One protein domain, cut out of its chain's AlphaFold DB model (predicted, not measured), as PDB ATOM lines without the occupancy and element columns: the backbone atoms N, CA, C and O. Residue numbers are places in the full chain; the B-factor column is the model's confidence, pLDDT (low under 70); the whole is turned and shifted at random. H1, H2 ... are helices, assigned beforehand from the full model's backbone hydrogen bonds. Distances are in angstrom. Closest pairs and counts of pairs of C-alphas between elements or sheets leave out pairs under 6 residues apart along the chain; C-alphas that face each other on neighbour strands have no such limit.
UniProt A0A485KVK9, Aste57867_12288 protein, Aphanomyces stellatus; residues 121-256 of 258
ATOM      1  N   GLY A 121       8.597   5.844 -33.241       93.69
ATOM      2  CA  GLY A 121      10.017   5.749 -32.910       93.69
ATOM      3  C   GLY A 121      10.462   6.774 -31.862       93.69
ATOM      4  O   GLY A 121       9.784   7.760 -31.586       93.69
ATOM      5  N   ASP A 122      11.625   6.528 -31.262       93.50
ATOM      6  CA  ASP A 122      12.155   7.385 -30.202       93.50
ATOM      7  C   ASP A 122      12.692   8.733 -30.715       93.50
ATOM      8  O   ASP A 122      12.838   8.960 -31.918       93.50
ATOM      9  N   ALA A 123      13.012   9.631 -29.774       94.81
ATOM     10  CA  ALA A 123      13.484  10.985 -30.061       94.81
ATOM     11  C   ALA A 123      14.633  10.996 -31.087       94.81
ATOM     12  O   ALA A 123      14.630  11.791 -32.023       94.81
ATOM     13  N   GLU A 124      15.578  10.058 -30.989       93.12
ATOM     14  CA  GLU A 124      16.724   9.960 -31.901       93.12
ATOM     15  C   GLU A 124      16.312   9.839 -33.382       93.12
ATOM     16  O   GLU A 124      16.998  10.392 -34.245       93.12
ATOM     17  N   CYS A 125      15.170   9.212 -33.692       96.56
ATOM     18  CA  CYS A 125      14.639   9.148 -35.058       96.56
ATOM     19  C   CYS A 125      14.326  10.548 -35.611       96.56
ATOM     20  O   CYS A 125      14.732  10.877 -36.729       96.56
ATOM     21  N   PHE A 126      13.675  11.395 -34.807       97.75
ATOM     22  CA  PHE A 126      13.355  12.778 -35.168       97.75
ATOM     23  C   PHE A 126      14.614  13.629 -35.343       97.75
ATOM     24  O   PHE A 126      14.721  14.381 -36.314       97.75
ATOM     25  N   HIS A 127      15.603  13.461 -34.459       95.94
ATOM     26  CA  HIS A 127      16.880  14.166 -34.575       95.94
ATOM     27  C   HIS A 127      17.576  13.858 -35.905       95.94
ATOM     28  O   HIS A 127      17.988  14.768 -36.628       95.94
ATOM     29  N   LEU A 128      17.671  12.575 -36.260       95.44
ATOM     30  CA  LEU A 128      18.329  12.152 -37.493       95.44
ATOM     31  C   LEU A 128      17.560  12.561 -38.737       95.44
ATOM     32  O   LEU A 128      18.182  12.960 -39.724       95.44
ATOM     33  N   LEU A 129      16.227  12.512 -38.682       97.31
ATOM     34  CA  LEU A 129      15.380  13.001 -39.760       97.31
ATOM     35  C   LEU A 129      15.607  14.501 -39.995       97.31
ATOM     36  O   LEU A 129      15.742  14.930 -41.142       97.31
ATOM     37  N   GLY A 130      15.726  15.284 -38.919       96.94
ATOM     38  CA  GLY A 130      16.060  16.703 -38.988       96.94
ATOM     39  C   GLY A 130      17.439  16.951 -39.600       96.94
ATOM     40  O   GLY A 130      17.569  17.783 -40.496       96.94
ATOM     41  N   LEU A 131      18.460  16.188 -39.194       95.19
ATOM     42  CA  LEU A 131      19.826  16.324 -39.713       95.19
ATOM     43  C   LEU A 131      19.920  16.033 -41.218       95.19
ATOM     44  O   LEU A 131      20.511  16.822 -41.962       95.19
ATOM     45  N   VAL A 132      19.322  14.936 -41.692       94.56
ATOM     46  CA  VAL A 132      19.335  14.612 -43.130       94.56
ATOM     47  C   VAL A 132      18.491  15.604 -43.939       94.56
ATOM     48  O   VAL A 132      18.894  16.008 -45.034       94.56
ATOM     49  N   SER A 133      17.369  16.071 -43.381       95.94
ATOM     50  CA  SER A 133      16.524  17.091 -44.013       95.94
ATOM     51  C   SER A 133      17.260  18.420 -44.152       95.94
ATOM     52  O   SER A 133      17.261  19.010 -45.232       95.94
ATOM     53  N   LEU A 134      17.955  18.854 -43.100       95.19
ATOM     54  CA  LEU A 134      18.783  20.057 -43.091       95.19
ATOM     55  C   LEU A 134      19.915  19.984 -44.123       95.19
ATOM     56  O   LEU A 134      20.126  20.946 -44.869       95.19
ATOM     57  N   SER A 135      20.606  18.844 -44.203       91.62
ATOM     58  CA  SER A 135      21.676  18.613 -45.179       91.62
ATOM     59  C   SER A 135      21.167  18.774 -46.620       91.62
ATOM     60  O   SER A 135      21.736  19.539 -47.403       91.62
ATOM     61  N   ILE A 136      20.032  18.148 -46.961       91.50
ATOM     62  CA  ILE A 136      19.439  18.263 -48.304       91.50
ATOM     63  C   ILE A 136      18.890  19.672 -48.567       91.50
ATOM     64  O   ILE A 136      19.102  20.218 -49.656       91.50
ATOM     65  N   ALA A 137      18.207  20.282 -47.595       93.25
ATOM     66  CA  ALA A 137      17.647  21.628 -47.723       93.25
ATOM     67  C   ALA A 137      18.734  22.677 -48.004       93.25
ATOM     68  O   ALA A 137      18.496  23.626 -48.759       93.25
ATOM     69  N   SER A 138      19.931  22.462 -47.451       91.31
ATOM     70  CA  SER A 138      21.083  23.359 -47.569       91.31
ATOM     71  C   SER A 138      21.916  23.161 -48.835       91.31
ATOM     72  O   SER A 138      22.809  23.966 -49.111       91.31
ATOM     73  N   LEU A 139      21.633  22.136 -49.645       89.38
ATOM     74  CA  LEU A 139      22.307  21.959 -50.928       89.38
ATOM     75  C   LEU A 139      22.112  23.201 -51.820       89.38
ATOM     76  O   LEU A 139      20.987  23.692 -51.962       89.38
ATOM     77  N   PRO A 140      23.167  23.666 -52.521       90.50
ATOM     78  CA  PRO A 140      23.025  24.688 -53.547       90.50
ATOM     79  C   PRO A 140      21.938  24.309 -54.555       90.50
ATOM     80  O   PRO A 140      21.859  23.149 -54.968       90.50
ATOM     81  N   TRP A 141      21.157  25.289 -55.019       87.75
ATOM     82  CA  TRP A 141      20.049  25.082 -55.965       87.75
ATOM     83  C   TRP A 141      20.408  24.137 -57.123       87.75
ATOM     84  O   TRP A 141      19.681  23.191 -57.408       87.75
ATOM     85  N   ARG A 142      21.585  24.325 -57.736       87.94
ATOM     86  CA  ARG A 142      22.067  23.481 -58.842       87.94
ATOM     87  C   ARG A 142      22.222  22.006 -58.444       87.94
ATOM     88  O   ARG A 142      21.847  21.136 -59.223       87.94
ATOM     89  N   LYS A 143      22.718  21.713 -57.234       87.38
ATOM     90  CA  LYS A 143      22.821  20.340 -56.708       87.38
ATOM     91  C   LYS A 143      21.441  19.752 -56.394       87.38
ATOM     92  O   LYS A 143      21.228  18.575 -56.655       87.38
ATOM     93  N   ARG A 144      20.484  20.565 -55.924       86.25
ATOM     94  CA  ARG A 144      19.084  20.134 -55.723       86.25
ATOM     95  C   ARG A 144      18.378  19.801 -57.039       86.25
ATOM     96  O   ARG A 144      17.605  18.852 -57.092       86.25
ATOM     97  N   VAL A 145      18.664  20.544 -58.109       86.56
ATOM     98  CA  VAL A 145      18.167  20.222 -59.457       86.56
ATOM     99  C   VAL A 145      18.811  18.932 -59.971       86.56
ATOM    100  O   VAL A 145      18.096  18.034 -60.408       86.56
ATOM    101  N   ALA A 146      20.137  18.796 -59.853       86.00
ATOM    102  CA  ALA A 146      20.854  17.586 -60.264       86.00
ATOM    103  C   ALA A 146      20.394  16.333 -59.499       86.00
ATOM    104  O   ALA A 146      20.338  15.249 -60.075       86.00
ATOM    105  N   ALA A 147      19.998  16.481 -58.231       86.00
ATOM    106  CA  ALA A 147      19.486  15.386 -57.418       86.00
ATOM    107  C   ALA A 147      18.285  14.674 -58.063       86.00
ATOM    108  O   ALA A 147      18.248  13.446 -58.079       86.00
ATOM    109  N   LYS A 148      17.360  15.427 -58.675       85.12
ATOM    110  CA  LYS A 148      16.192  14.867 -59.378       85.12
ATOM    111  C   LYS A 148      16.567  14.053 -60.619       85.12
ATOM    112  O   LYS A 148      15.836  13.144 -60.988       85.12
ATOM    113  N   ALA A 149      17.682  14.394 -61.267       86.31
ATOM    114  CA  ALA A 149      18.177  13.667 -62.434       86.31
ATOM    115  C   ALA A 149      18.930  12.384 -62.040       86.31
ATOM    116  O   ALA A 149      18.877  11.395 -62.762       86.31
ATOM    117  N   LEU A 150      19.630  12.396 -60.899       87.00
ATOM    118  CA  LEU A 150      20.417  11.258 -60.412       87.00
ATOM    119  C   LEU A 150      19.570  10.201 -59.696       87.00
ATOM    120  O   LEU A 150      19.887   9.013 -59.776       87.00
ATOM    121  N   VAL A 151      18.530  10.632 -58.978       86.94
ATOM    122  CA  VAL A 151      17.645   9.759 -58.205       86.94
ATOM    123  C   VAL A 151      16.191  10.075 -58.571       86.94
ATOM    124  O   VAL A 151      15.684  11.140 -58.203       86.94
ATOM    125  N   PRO A 152      15.505   9.174 -59.300       84.25
ATOM    126  CA  PRO A 152      14.087   9.328 -59.600       84.25
ATOM    127  C   PRO A 152      13.274   9.519 -58.317       84.25
ATOM    128  O   PRO A 152      13.494   8.816 -57.334       84.25
ATOM    129  N   ASN A 153      12.333  10.466 -58.328       86.25
ATOM    130  CA  ASN A 153      11.488  10.803 -57.175       86.25
ATOM    131  C   ASN A 153      12.266  11.221 -55.911       86.25
ATOM    132  O   ASN A 153      11.783  11.011 -54.800       86.25
ATOM    133  N   ALA A 154      13.450  11.827 -56.070       90.38
ATOM    134  CA  ALA A 154      14.213  12.364 -54.946       90.38
ATOM    135  C   ALA A 154      13.348  13.279 -54.058       90.38
ATOM    136  O   ALA A 154      12.818  14.301 -54.507       90.38
ATOM    137  N   ILE A 155      13.261  12.926 -52.781       93.62
ATOM    138  CA  ILE A 155      12.672  13.718 -51.710       93.62
ATOM    139  C   ILE A 155      13.620  14.888 -51.439       93.62
ATOM    140  O   ILE A 155      14.811  14.703 -51.182       93.62
ATOM    141  N   LEU A 156      13.102  16.114 -51.503       93.38
ATOM    142  CA  LEU A 156      13.890  17.330 -51.302       93.38
ATOM    143  C   LEU A 156      13.308  18.160 -50.155       93.38
ATOM    144  O   LEU A 156      12.624  19.147 -50.442       93.38
ATOM    145  N   PRO A 157      13.597  17.798 -48.890       95.31
ATOM    146  CA  PRO A 157      13.106  18.531 -47.734       95.31
ATOM    147  C   PRO A 157      13.472  20.017 -47.765       95.31
ATOM    148  O   PRO A 157      14.427  20.468 -48.417       95.31
ATOM    149  N   THR A 158      12.665  20.786 -47.060       96.81
ATOM    150  CA  THR A 158      12.809  22.217 -46.828       96.81
ATOM    151  C   THR A 158      13.420  22.483 -45.454       96.81
ATOM    152  O   THR A 158      13.637  21.572 -44.654       96.81
ATOM    153  N   PHE A 159      13.714  23.753 -45.174       97.75
ATOM    154  CA  PHE A 159      14.114  24.153 -43.829       97.75
ATOM    155  C   PHE A 159      12.971  23.976 -42.818       97.75
ATOM    156  O   PHE A 159      13.251  23.626 -41.677       97.75
ATOM    157  N   ASP A 160      11.709  24.134 -43.227       98.44
ATOM    158  CA  ASP A 160      10.552  23.887 -42.361       98.44
ATOM    159  C   ASP A 160      10.415  22.402 -41.988       98.44
ATOM    160  O   ASP A 160      10.181  22.088 -40.824       98.44
ATOM    161  N   ASP A 161      10.665  21.478 -42.925       98.06
ATOM    162  CA  ASP A 161      10.664  20.029 -42.637       98.06
ATOM    163  C   ASP A 161      11.745  19.649 -41.608       98.06
ATOM    164  O   ASP A 161      11.521  18.837 -40.702       98.06
ATOM    165  N   ALA A 162      12.933  20.254 -41.736       98.06
ATOM    166  CA  ALA A 162      14.017  20.067 -40.780       98.06
ATOM    167  C   ALA A 162      13.649  20.639 -39.402       98.06
ATOM    168  O   ALA A 162      13.838  19.957 -38.394       98.06
ATOM    169  N   LEU A 163      13.085  21.854 -39.359       98.62
ATOM    170  CA  LEU A 163      12.642  22.494 -38.119       98.62
ATOM    171  C   LEU A 163      11.598  21.642 -37.394       98.62
ATOM    172  O   LEU A 163      11.789  21.339 -36.220       98.62
ATOM    173  N   ALA A 164      10.562  21.189 -38.104       98.50
ATOM    174  CA  ALA A 164       9.500  20.361 -37.541       98.50
ATOM    175  C   ALA A 164      10.046  19.060 -36.930       98.50
ATOM    176  O   ALA A 164       9.601  18.632 -35.867       98.50
ATOM    177  N   SER A 165      11.051  18.452 -37.566       98.31
ATOM    178  CA  SER A 165      11.711  17.256 -37.036       98.31
ATOM    179  C   SER A 165      12.475  17.555 -35.739       98.31
ATOM    180  O   SER A 165      12.366  16.810 -34.767       98.31
ATOM    181  N   PHE A 166      13.215  18.664 -35.677       98.38
ATOM    182  CA  PHE A 166      13.941  19.042 -34.462       98.38
ATOM    183  C   PHE A 166      13.021  19.498 -33.321       98.38
ATOM    184  O   PHE A 166      13.301  19.203 -32.161       98.38
ATOM    185  N   GLU A 167      11.913  20.175 -33.621       98.19
ATOM    186  CA  GLU A 167      10.888  20.531 -32.632       98.19
ATOM    187  C   GLU A 167      10.163  19.285 -32.107       98.19
ATOM    188  O   GLU A 167       9.906  19.185 -30.908       98.19
ATOM    189  N   ALA A 168       9.910  18.293 -32.968       98.06
ATOM    190  CA  ALA A 168       9.389  16.998 -32.541       98.06
ATOM    191  C   ALA A 168      10.365  16.275 -31.598       98.06
ATOM    192  O   ALA A 168       9.919  15.709 -30.602       98.06
ATOM    193  N   PHE A 169      11.682  16.343 -31.840       97.38
ATOM    194  CA  PHE A 169      12.677  15.873 -30.867       97.38
ATOM    195  C   PHE A 169      12.518  16.586 -29.517       97.38
ATOM    196  O   PHE A 169      12.409  15.921 -28.489       97.38
ATOM    197  N   GLU A 170      12.464  17.924 -29.508       96.50
ATOM    198  CA  GLU A 170      12.354  18.709 -28.266       96.50
ATOM    199  C   GLU A 170      11.048  18.452 -27.509       96.50
ATOM    200  O   GLU A 170      11.024  18.568 -26.287       96.50
ATOM    201  N   ALA A 171       9.969  18.079 -28.200       96.88
ATOM    202  CA  ALA A 171       8.722  17.677 -27.557       96.88
ATOM    203  C   ALA A 171       8.847  16.336 -26.807       96.88
ATOM    204  O   ALA A 171       8.175  16.147 -25.793       96.88
ATOM    205  N   HIS A 172       9.705  15.422 -27.276       93.81
ATOM    206  CA  HIS A 172       9.952  14.124 -26.635       93.81
ATOM    207  C   HIS A 172      11.009  14.218 -25.531       93.81
ATOM    208  O   HIS A 172      10.806  13.712 -24.428       93.81
ATOM    209  N   GLU A 173      12.136  14.870 -25.821       93.81
ATOM    210  CA  GLU A 173      13.251  15.030 -24.891       93.81
ATOM    211  C   GLU A 173      13.725  16.494 -24.828       93.81
ATOM    212  O   GLU A 173      14.745  16.860 -25.424       93.81
ATOM    213  N   PRO A 174      13.011  17.353 -24.077       94.62
ATOM    214  CA  PRO A 174      13.317  18.775 -24.020       94.62
ATOM    215  C   PRO A 174      14.747  19.036 -23.544       94.62
ATOM    216  O   PRO A 174      15.134  18.620 -22.446       94.62
ATOM    217  N   LYS A 175      15.519  19.789 -24.335       91.50
ATOM    218  CA  LYS A 175      16.868  20.270 -23.999       91.50
ATOM    219  C   LYS A 175      17.814  19.140 -23.562       91.50
ATOM    220  O   LYS A 175      18.709  19.369 -22.745       91.50
ATOM    221  N   SER A 176      17.635  17.924 -24.086       90.00
ATOM    222  CA  SER A 176      18.514  16.782 -23.794       90.00
ATOM    223  C   SER A 176      19.724  16.718 -24.733       90.00
ATOM    224  O   SER A 176      20.795  16.254 -24.337       90.00
ATOM    225  N   ASN A 177      19.582  17.237 -25.959       91.50
ATOM    226  CA  ASN A 177      20.600  17.181 -27.003       91.50
ATOM    227  C   ASN A 177      20.995  18.589 -27.474       91.50
ATOM    228  O   ASN A 177      20.261  19.268 -28.190       91.50
ATOM    229  N   ARG A 178      22.209  19.016 -27.113       92.94
ATOM    230  CA  ARG A 178      22.740  20.343 -27.463       92.94
ATOM    231  C   ARG A 178      22.873  20.556 -28.976       92.94
ATOM    232  O   ARG A 178      22.657  21.669 -29.454       92.94
ATOM    233  N   LEU A 179      23.204  19.507 -29.734       93.38
ATOM    234  CA  LEU A 179      23.280  19.583 -31.194       93.38
ATOM    235  C   LEU A 179      21.892  19.831 -31.798       93.38
ATOM    236  O   LEU A 179      21.775  20.647 -32.707       93.38
ATOM    237  N   ASN A 180      20.847  19.191 -31.266       95.56
ATOM    238  CA  ASN A 180      19.465  19.422 -31.693       95.56
ATOM    239  C   ASN A 180      19.050  20.888 -31.492       95.56
ATOM    240  O   ASN A 180      18.650  21.561 -32.441       95.56
ATOM    241  N   VAL A 181      19.271  21.413 -30.284       96.88
ATOM    242  CA  VAL A 181      19.012  22.817 -29.917       96.88
ATOM    243  C   VAL A 181      19.785  23.788 -30.824       96.88
ATOM    244  O   VAL A 181      19.232  24.790 -31.281       96.88
ATOM    245  N   PHE A 182      21.050  23.490 -31.139       97.00
ATOM    246  CA  PHE A 182      21.821  24.276 -32.106       97.00
ATOM    247  C   PHE A 182      21.207  24.242 -33.512       97.00
ATOM    248  O   PHE A 182      21.106  25.289 -34.156       97.00
ATOM    249  N   CYS A 183      20.789  23.067 -33.988       97.38
ATOM    250  CA  CYS A 183      20.199  22.928 -35.315       97.38
ATOM    251  C   CYS A 183      18.893  23.724 -35.438       97.38
ATOM    252  O   CYS A 183      18.695  24.380 -36.459       97.38
ATOM    253  N   ILE A 184      18.061  23.775 -34.390       98.44
ATOM    254  CA  ILE A 184      16.874  24.647 -34.354       98.44
ATOM    255  C   ILE A 184      17.277  26.113 -34.565       98.44
ATOM    256  O   ILE A 184      16.748  26.780 -35.458       98.44
ATOM    257  N   ALA A 185      18.265  26.610 -33.812       98.19
ATOM    258  CA  ALA A 185      18.758  27.980 -33.965       98.19
ATOM    259  C   ALA A 185      19.280  28.256 -35.389       98.19
ATOM    260  O   ALA A 185      18.975  29.295 -35.982       98.19
ATOM    261  N   GLN A 186      20.048  27.320 -35.955       97.69
ATOM    262  CA  GLN A 186      20.606  27.437 -37.301       97.69
ATOM    263  C   GLN A 186      19.505  27.481 -38.370       97.69
ATOM    264  O   GLN A 186      19.540  28.343 -39.254       97.69
ATOM    265  N   VAL A 187      18.509  26.598 -38.280       98.19
ATOM    266  CA  VAL A 187      17.384  26.534 -39.221       98.19
ATOM    267  C   VAL A 187      16.530  27.798 -39.148       98.19
ATOM    268  O   VAL A 187      16.236  28.393 -40.185       98.19
ATOM    269  N   LEU A 188      16.215  28.288 -37.946       98.62
ATOM    270  CA  LEU A 188      15.481  29.545 -37.760       98.62
ATOM    271  C   LEU A 188      16.220  30.743 -38.374       98.62
ATOM    272  O   LEU A 188      15.602  31.601 -39.008       98.62
ATOM    273  N   ALA A 189      17.552  30.789 -38.267       97.69
ATOM    274  CA  ALA A 189      18.350  31.819 -38.929       97.69
ATOM    275  C   ALA A 189      18.244  31.734 -40.466       97.69
ATOM    276  O   ALA A 189      18.111  32.766 -41.137       97.69
ATOM    277  N   LYS A 190      18.251  30.521 -41.040       96.38
ATOM    278  CA  LYS A 190      18.060  30.296 -42.487       96.38
ATOM    279  C   LYS A 190      16.648  30.682 -42.946       96.38
ATOM    280  O   LYS A 190      16.520  31.296 -44.004       96.38
ATOM    281  N   LEU A 191      15.635  30.445 -42.111       97.88
ATOM    282  CA  LEU A 191      14.237  30.862 -42.301       97.88
ATOM    283  C   LEU A 191      13.987  32.360 -42.050       97.88
ATOM    284  O   LEU A 191      12.843  32.802 -42.073       97.88
ATOM    285  N   LYS A 192      15.034  33.165 -41.816       97.75
ATOM    286  CA  LYS A 192      14.922  34.611 -41.549       97.75
ATOM    287  C   LYS A 192      14.080  34.937 -40.306       97.75
ATOM    288  O   LYS A 192      13.447  35.987 -40.244       97.75
ATOM    289  N   ARG A 193      14.165  34.085 -39.277       98.31
ATOM    290  CA  ARG A 193      13.557  34.258 -37.943       98.31
ATOM    291  C   ARG A 193      14.642  34.549 -36.885       98.31
ATOM    292  O   ARG A 193      14.896  33.729 -36.003       98.31
ATOM    293  N   PRO A 194      15.348  35.698 -36.960       97.31
ATOM    294  CA  PRO A 194      16.557  35.939 -36.169       97.31
ATOM    295  C   PRO A 194      16.300  36.077 -34.666       97.31
ATOM    296  O   PRO A 194      17.175  35.727 -33.880       97.31
ATOM    297  N   ALA A 195      15.137  36.585 -34.248       97.88
ATOM    298  CA  ALA A 195      14.805  36.714 -32.828       97.88
ATOM    299  C   ALA A 195      14.709  35.337 -32.153       97.88
ATOM    300  O   ALA A 195      15.315  35.106 -31.110       97.88
ATOM    301  N   GLU A 196      14.024  34.398 -32.801       98.38
ATOM    302  CA  GLU A 196      13.869  33.029 -32.309       98.38
ATOM    303  C   GLU A 196      15.190  32.260 -32.381       98.38
ATOM    304  O   GLU A 196      15.565  31.584 -31.425       98.38
ATOM    305  N   ALA A 197      15.954  32.436 -33.466       98.25
ATOM    306  CA  ALA A 197      17.287  31.855 -33.590       98.25
ATOM    307  C   ALA A 197      18.211  32.273 -32.433       98.25
ATOM    308  O   ALA A 197      18.915  31.434 -31.873       98.25
ATOM    309  N   LYS A 198      18.187  33.556 -32.039       98.12
ATOM    310  CA  LYS A 198      18.960  34.064 -30.896       98.12
ATOM    311  C   LYS A 198      18.539  33.405 -29.585       98.12
ATOM    312  O   LYS A 198      19.412  32.949 -28.854       98.12
ATOM    313  N   ALA A 199      17.234  33.300 -29.328       97.69
ATOM    314  CA  ALA A 199      16.715  32.669 -28.115       97.69
ATOM    315  C   ALA A 199      17.163  31.199 -27.995       97.69
ATOM    316  O   ALA A 199      17.674  30.779 -26.957       97.69
ATOM    317  N   TRP A 200      17.063  30.426 -29.081       97.94
ATOM    318  CA  TRP A 200      17.544  29.042 -29.109       97.94
ATOM    319  C   TRP A 200      19.065  28.933 -28.953       97.94
ATOM    320  O   TRP A 200      19.562  28.010 -28.305       97.94
ATOM    321  N   LEU A 201      19.824  29.889 -29.493       96.44
ATOM    322  CA  LEU A 201      21.279  29.898 -29.372       96.44
ATOM    323  C   LEU A 201      21.754  30.227 -27.949       96.44
ATOM    324  O   LEU A 201      22.752  29.665 -27.496       96.44
ATOM    325  N   GLU A 202      21.033  31.084 -27.222       95.62
ATOM    326  CA  GLU A 202      21.275  31.332 -25.795       95.62
ATOM    327  C   GLU A 202      21.026  30.073 -24.959       95.62
ATOM    328  O   GLU A 202      21.876  29.713 -24.140       95.62
ATOM    329  N   ILE A 203      19.927  29.353 -25.228       95.19
ATOM    330  CA  ILE A 203      19.658  28.044 -24.612       95.19
ATOM    331  C   ILE A 203      20.828  27.097 -24.900       95.19
ATOM    332  O   ILE A 203      21.409  26.547 -23.968       95.19
ATOM    333  N   CYS A 204      21.233  26.964 -26.166       94.38
ATOM    334  CA  CYS A 204      22.348  26.110 -26.574       94.38
ATOM    335  C   CYS A 204      23.664  26.457 -25.857       94.38
ATOM    336  O   CYS A 204      24.421  25.563 -25.467       94.38
ATOM    337  N   ASN A 205      23.962  27.746 -25.664       92.56
ATOM    338  CA  ASN A 205      25.186  28.185 -24.993       92.56
ATOM    339  C   ASN A 205      25.191  27.870 -23.485       92.56
ATOM    340  O   ASN A 205      26.254  27.564 -22.928       92.56
ATOM    341  N   ALA A 206      24.015  27.922 -22.851       91.69
ATOM    342  CA  ALA A 206      23.808  27.624 -21.435       91.69
ATOM    343  C   ALA A 206      23.737  26.115 -21.122       91.69
ATOM    344  O   ALA A 206      23.760  25.719 -19.957       91.69
ATOM    345  N   MET A 207      23.643  25.253 -22.138       90.75
ATOM    346  CA  MET A 207      23.631  23.803 -21.940       90.75
ATOM    347  C   MET A 207      24.994  23.258 -21.492       90.75
ATOM    348  O   MET A 207      26.062  23.792 -21.809       90.75
ATOM    349  N   VAL A 208      24.943  22.143 -20.758       86.38
ATOM    350  CA  VAL A 208      26.130  21.409 -20.306       86.38
ATOM    351  C   VAL A 208      26.885  20.850 -21.510       86.38
ATOM    352  O   VAL A 208      26.295  20.247 -22.403       86.38
ATOM    353  N   ARG A 209      28.208  21.026 -21.496       83.81
ATOM    354  CA  ARG A 209      29.110  20.550 -22.546       83.81
ATOM    355  C   ARG A 209      29.507  19.099 -22.321       83.81
ATOM    356  O   ARG A 209      29.868  18.719 -21.199       83.81
ATOM    357  N   THR A 210      29.516  18.309 -23.390       77.00
ATOM    358  CA  THR A 210      30.121  16.971 -23.375       77.00
ATOM    359  C   THR A 210      31.629  17.045 -23.642       77.00
ATOM    360  O   THR A 210      32.157  18.048 -24.118       77.00
ATOM    361  N   ARG A 211      32.386  16.002 -23.283       72.44
ATOM    362  CA  ARG A 211      33.829  15.949 -23.576       72.44
ATOM    363  C   ARG A 211      34.059  15.321 -24.944       72.44
ATOM    364  O   ARG A 211      33.768  14.144 -25.106       72.44
ATOM    365  N   GLY A 212      34.710  16.038 -25.853       77.00
ATOM    366  CA  GLY A 212      35.163  15.472 -27.124       77.00
ATOM    367  C   GLY A 212      35.426  16.539 -28.176       77.00
ATOM    368  O   GLY A 212      35.082  17.706 -27.992       77.00
ATOM    369  N   ASP A 213      36.033  16.148 -29.294       78.62
ATOM    370  CA  ASP A 213      36.315  17.085 -30.387       78.62
ATOM    371  C   ASP A 213      35.042  17.535 -31.110       78.62
ATOM    372  O   ASP A 213      34.969  18.670 -31.574       78.62
ATOM    373  N   LYS A 214      33.999  16.699 -31.121       81.38
ATOM    374  CA  LYS A 214      32.663  17.058 -31.619       81.38
ATOM    375  C   LYS A 214      32.060  18.236 -30.854       81.38
ATOM    376  O   LYS A 214      31.536  19.154 -31.472       81.38
ATOM    377  N   GLU A 215      32.200  18.254 -29.528       85.38
ATOM    378  CA  GLU A 215      31.721  19.371 -28.709       85.38
ATOM    379  C   GLU A 215      32.474  20.667 -29.032       85.38
ATOM    380  O   GLU A 215      31.857  21.715 -29.204       85.38
ATOM    381  N   LYS A 216      33.807  20.605 -29.171       86.75
ATOM    382  CA  LYS A 216      34.621  21.779 -29.535       86.75
ATOM    383  C   LYS A 216      34.208  22.353 -30.892       86.75
ATOM    384  O   LYS A 216      34.159  23.572 -31.071       86.75
ATOM    385  N   LYS A 217      33.909  21.475 -31.853       87.50
ATOM    386  CA  LYS A 217      33.370  21.870 -33.159       87.50
ATOM    387  C   LYS A 217      32.011  22.550 -33.007       87.50
ATOM    388  O   LYS A 217      31.828  23.641 -33.538       87.50
ATOM    389  N   LEU A 218      31.099  21.969 -32.226       90.31
ATOM    390  CA  LEU A 218      29.793  22.567 -31.949       90.31
ATOM    391  C   LEU A 218      29.917  23.948 -31.284       90.31
ATOM    392  O   LEU A 218      29.248  24.883 -31.710       90.31
ATOM    393  N   ASP A 219      30.814  24.118 -30.309       90.75
ATOM    394  CA  ASP A 219      31.100  25.424 -29.699       90.75
ATOM    395  C   ASP A 219      31.549  26.456 -30.746       90.75
ATOM    396  O   ASP A 219      31.115  27.608 -30.720       90.75
ATOM    397  N   SER A 220      32.374  26.034 -31.706       90.81
ATOM    398  CA  SER A 220      32.846  26.904 -32.787       90.81
ATOM    399  C   SER A 220      31.696  27.334 -33.706       90.81
ATOM    400  O   SER A 220      31.596  28.511 -34.061       90.81
ATOM    401  N   LEU A 221      30.787  26.410 -34.036       93.31
ATOM    402  CA  LEU A 221      29.584  26.690 -34.826       93.31
ATOM    403  C   LEU A 221      28.602  27.612 -34.088       93.31
ATOM    404  O   LEU A 221      28.069  28.547 -34.689       93.31
ATOM    405  N   VAL A 222      28.409  27.406 -32.781       93.88
ATOM    406  CA  VAL A 222      27.586  28.276 -31.924       93.88
ATOM    407  C   VAL A 222      28.110  29.712 -31.962       93.88
ATOM    408  O   VAL A 222      27.340  30.638 -32.218       93.88
ATOM    409  N   LEU A 223      29.418  29.909 -31.777       93.44
ATOM    410  CA  LEU A 223      30.037  31.239 -31.819       93.44
ATOM    411  C   LEU A 223      29.955  31.879 -33.214       93.44
ATOM    412  O   LEU A 223      29.692  33.080 -33.325       93.44
ATOM    413  N   ALA A 224      30.141  31.095 -34.279       94.56
ATOM    414  CA  ALA A 224      30.026  31.580 -35.652       94.56
ATOM    415  C   ALA A 224      28.600  32.068 -35.967       94.56
ATOM    416  O   ALA A 224      28.422  33.178 -36.480       94.56
ATOM    417  N   LEU A 225      27.583  31.284 -35.594       95.50
ATOM    418  CA  LEU A 225      26.183  31.663 -35.769       95.50
ATOM    419  C   LEU A 225      25.843  32.908 -34.939       95.50
ATOM    420  O   LEU A 225      25.230  33.838 -35.465       95.50
ATOM    421  N   ALA A 226      26.316  32.985 -33.692       95.94
ATOM    422  CA  ALA A 226      26.114  34.142 -32.818       95.94
ATOM    423  C   ALA A 226      26.636  35.434 -33.452       95.94
ATOM    424  O   ALA A 226      25.921  36.438 -33.515       95.94
ATOM    425  N   LYS A 227      27.856  35.383 -34.001       95.31
ATOM    426  CA  LYS A 227      28.470  36.504 -34.717       95.31
ATOM    427  C   LYS A 227      27.629  36.924 -35.921       95.31
ATOM    428  O   LYS A 227      27.387  38.116 -36.093       95.31
ATOM    429  N   SER A 228      27.147  35.966 -36.716       95.88
ATOM    430  CA  SER A 228      26.303  36.252 -37.887       95.88
ATOM    431  C   SER A 228      24.959  36.901 -37.525       95.88
ATOM    432  O   SER A 228      24.417  37.674 -38.311       95.88
ATOM    433  N   LEU A 229      24.448  36.636 -36.319       95.81
ATOM    434  CA  LEU A 229      23.210  37.209 -35.789       95.81
ATOM    435  C   LEU A 229      23.440  38.506 -34.994       95.81
ATOM    436  O   LEU A 229      22.480  39.077 -34.471       95.81
ATOM    437  N   SER A 230      24.688  38.968 -34.862       95.50
ATOM    438  CA  SER A 230      25.062  40.074 -33.965       95.50
ATOM    439  C   SER A 230      24.587  39.844 -32.522       95.50
ATOM    440  O   SER A 230      24.114  40.762 -31.854       95.50
ATOM    441  N   LEU A 231      24.658  38.595 -32.053       93.06
ATOM    442  CA  LEU A 231      24.351  38.214 -30.678       93.06
ATOM    443  C   LEU A 231      25.657  38.184 -29.864       93.06
ATOM    444  O   LEU A 231      26.545  37.389 -30.186       93.06
ATOM    445  N   PRO A 232      25.807  39.017 -28.817       89.25
ATOM    446  CA  PRO A 232      27.000  39.020 -27.980       89.25
ATOM    447  C   PRO A 232      26.999  37.815 -27.026       89.25
ATOM    448  O   PRO A 232      26.714  37.946 -25.838       89.25
ATOM    449  N   LEU A 233      27.333  36.627 -27.538       85.56
ATOM    450  CA  LEU A 233      27.547  35.441 -26.709       85.56
ATOM    451  C   LEU A 233      28.971  35.411 -26.155       85.56
ATOM    452  O   LEU A 233      29.951  35.529 -26.890       85.56
ATOM    453  N   ARG A 234      29.081  35.208 -24.840       74.38
ATOM    454  CA  ARG A 234      30.345  34.861 -24.185       74.38
ATOM    455  C   ARG A 234      30.429  33.339 -24.039       74.38
ATOM    456  O   ARG A 234      29.404  32.720 -23.741       74.38
ATOM    457  N   PRO A 235      31.619  32.731 -24.196       66.81
ATOM    458  CA  PRO A 235      31.808  31.322 -23.876       66.81
ATOM    459  C   PRO A 235      31.420  31.075 -22.412       66.81
ATOM    460  O   PRO A 235      32.028  31.649 -21.510       66.81
ATOM    461  N   CYS A 236      30.389  30.266 -22.165       63.38
ATOM    462  CA  CYS A 236      30.004  29.909 -20.801       63.38
ATOM    463  C   CYS A 236      30.988  28.866 -20.239       63.38
ATOM    464  O   CYS A 236      31.126  27.790 -20.829       63.38
ATOM    465  N   PRO A 237      31.652  29.127 -19.096       58.59
ATOM    466  CA  PRO A 237      32.477  28.133 -18.420       58.59
ATOM    467  C   PRO A 237      31.562  27.153 -17.674       58.59
ATOM    468  O   PRO A 237      31.358  27.270 -16.470       58.59
ATOM    469  N   HIS A 238      30.947  26.206 -18.385       61.62
ATOM    470  CA  HIS A 238      30.174  25.144 -17.738       61.62
ATOM    471  C   HIS A 238      31.061  23.949 -17.368       61.62
ATOM    472  O   HIS A 238      31.986  23.612 -18.116       61.62
ATOM    473  N   PRO A 239      30.773  23.269 -16.241       57.00
ATOM    474  CA  PRO A 239      31.426  22.015 -15.915       57.00
ATOM    475  C   PRO A 239      31.136  20.995 -17.016       57.00
ATOM    476  O   PRO A 239      29.993  20.804 -17.430       57.00
ATOM    477  N   LEU A 240      32.192  20.347 -17.502       62.22
ATOM    478  CA  LEU A 240      32.077  19.229 -18.431       62.22
ATOM    479  C   LEU A 240      31.275  18.121 -17.751       62.22
ATOM    480  O   LEU A 240      31.611  17.734 -16.626       62.22
ATOM    481  N   SER A 241      30.270  17.563 -18.428       58.97
ATOM    482  CA  SER A 241      29.636  16.353 -17.912       58.97
ATOM    483  C   SER A 241      30.699  15.251 -17.749       58.97
ATOM    484  O   SER A 241      31.662  15.190 -18.532       58.97
ATOM    485  N   PRO A 242      30.552  14.325 -16.782       52.56
ATOM    486  CA  PRO A 242      31.299  13.070 -16.833       52.56
ATOM    487  C   PRO A 242      31.068  12.408 -18.202       52.56
ATOM    488  O   PRO A 242      30.042  12.668 -18.837       52.56
ATOM    489  N   ARG A 243      32.022  11.593 -18.690       44.47
ATOM    490  CA  ARG A 243      31.889  10.832 -19.951       44.47
ATOM    491  C   ARG A 243      30.656   9.913 -19.863       44.47
ATOM    492  O   ARG A 243      30.782   8.732 -19.557       44.47
ATOM    493  N   LYS A 244      29.454  10.429 -20.114       41.53
ATOM    494  CA  LYS A 244      28.333   9.612 -20.567       41.53
ATOM    495  C   LYS A 244      28.629   9.256 -22.017       41.53
ATOM    496  O   LYS A 244      29.198  10.067 -22.747       41.53
ATOM    497  N   LYS A 245      28.313   8.018 -22.400       42.56
ATOM    498  CA  LYS A 245      28.383   7.593 -23.799       42.56
ATOM    499  C   LYS A 245      27.535   8.589 -24.591       42.56
ATOM    500  O   LYS A 245      26.367   8.770 -24.254       42.56
ATOM    501  N   GLU A 246      28.159   9.277 -25.547       39.53
ATOM    502  CA  GLU A 246      27.431  10.079 -26.530       39.53
ATOM    503  C   GLU A 246      26.295   9.204 -27.091       39.53
ATOM    504  O   GLU A 246      26.512   7.992 -27.260       39.53
ATOM    505  N   PRO A 247      25.104   9.757 -27.391       39.59
ATOM    506  CA  PRO A 247      24.211   9.068 -28.312       39.59
ATOM    507  C   PRO A 247      25.030   8.685 -29.549       39.59
ATOM    508  O   PRO A 247      25.976   9.389 -29.928       39.59
ATOM    509  N   VAL A 248      24.723   7.528 -30.139       42.03
ATOM    510  CA  VAL A 248      25.557   6.863 -31.163       42.03
ATOM    511  C   VAL A 248      25.844   7.787 -32.360       42.03
ATOM    512  O   VAL A 248      26.783   7.553 -33.126       42.03
ATOM    513  N   VAL A 249      25.084   8.879 -32.464       48.16
ATOM    514  CA  VAL A 249      24.849   9.653 -33.666       48.16
ATOM    515  C   VAL A 249      25.025  11.166 -33.456       48.16
ATOM    516  O   VAL A 249      24.320  11.975 -34.034       48.16
ATOM    517  N   ASN A 250      26.013  11.585 -32.660       44.78
ATOM    518  CA  ASN A 250      26.467  12.986 -32.637       44.78
ATOM    519  C   ASN A 250      27.533  13.238 -33.725       44.78
ATOM    520  O   ASN A 250      28.694  13.477 -33.389       44.78
ATOM    521  N   ASN A 251      27.222  13.110 -35.018       54.59
ATOM    522  CA  ASN A 251      28.156  13.560 -36.064       54.59
ATOM    523  C   ASN A 251      27.884  15.041 -36.372       54.59
ATOM    524  O   ASN A 251      26.772  15.442 -36.684       54.59
ATOM    525  N   VAL A 252      28.893  15.900 -36.270       52.78
ATOM    526  CA  VAL A 252      28.710  17.336 -36.560       52.78
ATOM    527  C   VAL A 252      28.878  17.618 -38.062       52.78
ATOM    528  O   VAL A 252      28.455  18.664 -38.539       52.78
ATOM    529  N   ALA A 253      29.405  16.660 -38.840       52.66
ATOM    530  CA  ALA A 253      29.712  16.827 -40.263       52.66
ATOM    531  C   ALA A 253      28.490  17.199 -41.125       52.66
ATOM    532  O   ALA A 253      28.607  18.014 -42.037       52.66
ATOM    533  N   ALA A 254      27.299  16.680 -40.803       49.47
ATOM    534  CA  ALA A 254      26.065  17.028 -41.517       49.47
ATOM    535  C   ALA A 254      25.684  18.517 -41.373       49.47
ATOM    536  O   ALA A 254      24.970  19.060 -42.212       49.47
ATOM    537  N   VAL A 255      26.184  19.177 -40.324       53.25
ATOM    538  CA  VAL A 255      25.903  20.580 -39.986       53.25
ATOM    539  C   VAL A 255      26.993  21.526 -40.519       53.25
ATOM    540  O   VAL A 255      26.785  22.737 -40.572       53.25
ATOM    541  N   GLU A 256      28.137  20.982 -40.956       49.19
ATOM    542  CA  GLU A 256      29.274  21.713 -41.545       49.19
ATOM    543  C   GLU A 256      29.074  22.037 -43.041       49.19
ATOM    544  O   GLU A 256      29.781  22.881 -43.588       49.19
TER     545      GLU A 256
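AT A GLANCE: This is residues 121 to 256 of the 258 residues of the protein "Aste57867_12288 protein" of Aphanomyces stellatus (UniProt A0A485KVK9). Five helices, H1, H3, H4, H5 and H6, stand side by side in an up-and-down bundle, with H4 in its middle. H2 lies beyond one end of H1, and the stretch of residues 229 to 252 loops from H6 back to short H7, which packs on H1. The printed part has 136 residues with seven named helices, H1 to H7 along the chain, and no named strand: all helix. It is compact, with a radius of gyration of the C-alphas of 15.3 A, and spans 49 by 34 by 27 A.

IN THESE COORDINATES: Find C-alpha 213 at (36.315, 17.085, -30.387); from there H6 runs 22.9 A to residue 228. Look back to H5, residues 194 to 206, H4, residues 178 to 190, and H3, residues 159 to 172, 20.3 A. H1 runs 21.0 A from C-alpha 123 at (13.484, 10.985, -30.061) to residue 137. H2 is residues 141 to 150; H7, residues 253 to 256, ends at (29.274, 21.713, -41.545).

HOW THE PARTS SIT: With residues 222 to 226 alone H6 touches H5, a hairpin, closest at C-alphas 222 and 201, 7.0 A. H5 and H4 form a hairpin, closest at C-alphas 197 and 185, 4.2 A, as do H4 and H3, closest at C-alphas 184 and 163, 6.1 A. H3 touches H1 at a shallow tilt of 12 degrees, opposite ways, closest at C-alphas 162 and 130, 4.3 A. Every O i to N i+4 pair is within hydrogen-bond range in H1, H3, H4, H5 and H6, and 4 of 6 in H2; H7 is too short for one.

THE WHOLE: The farthest C-alphas, of Ala 149 and Pro 239, are 49.1 A apart. The printed part has no cut; the H6 to H7 link is long, and residues 235 to 256 have pLDDT under 70.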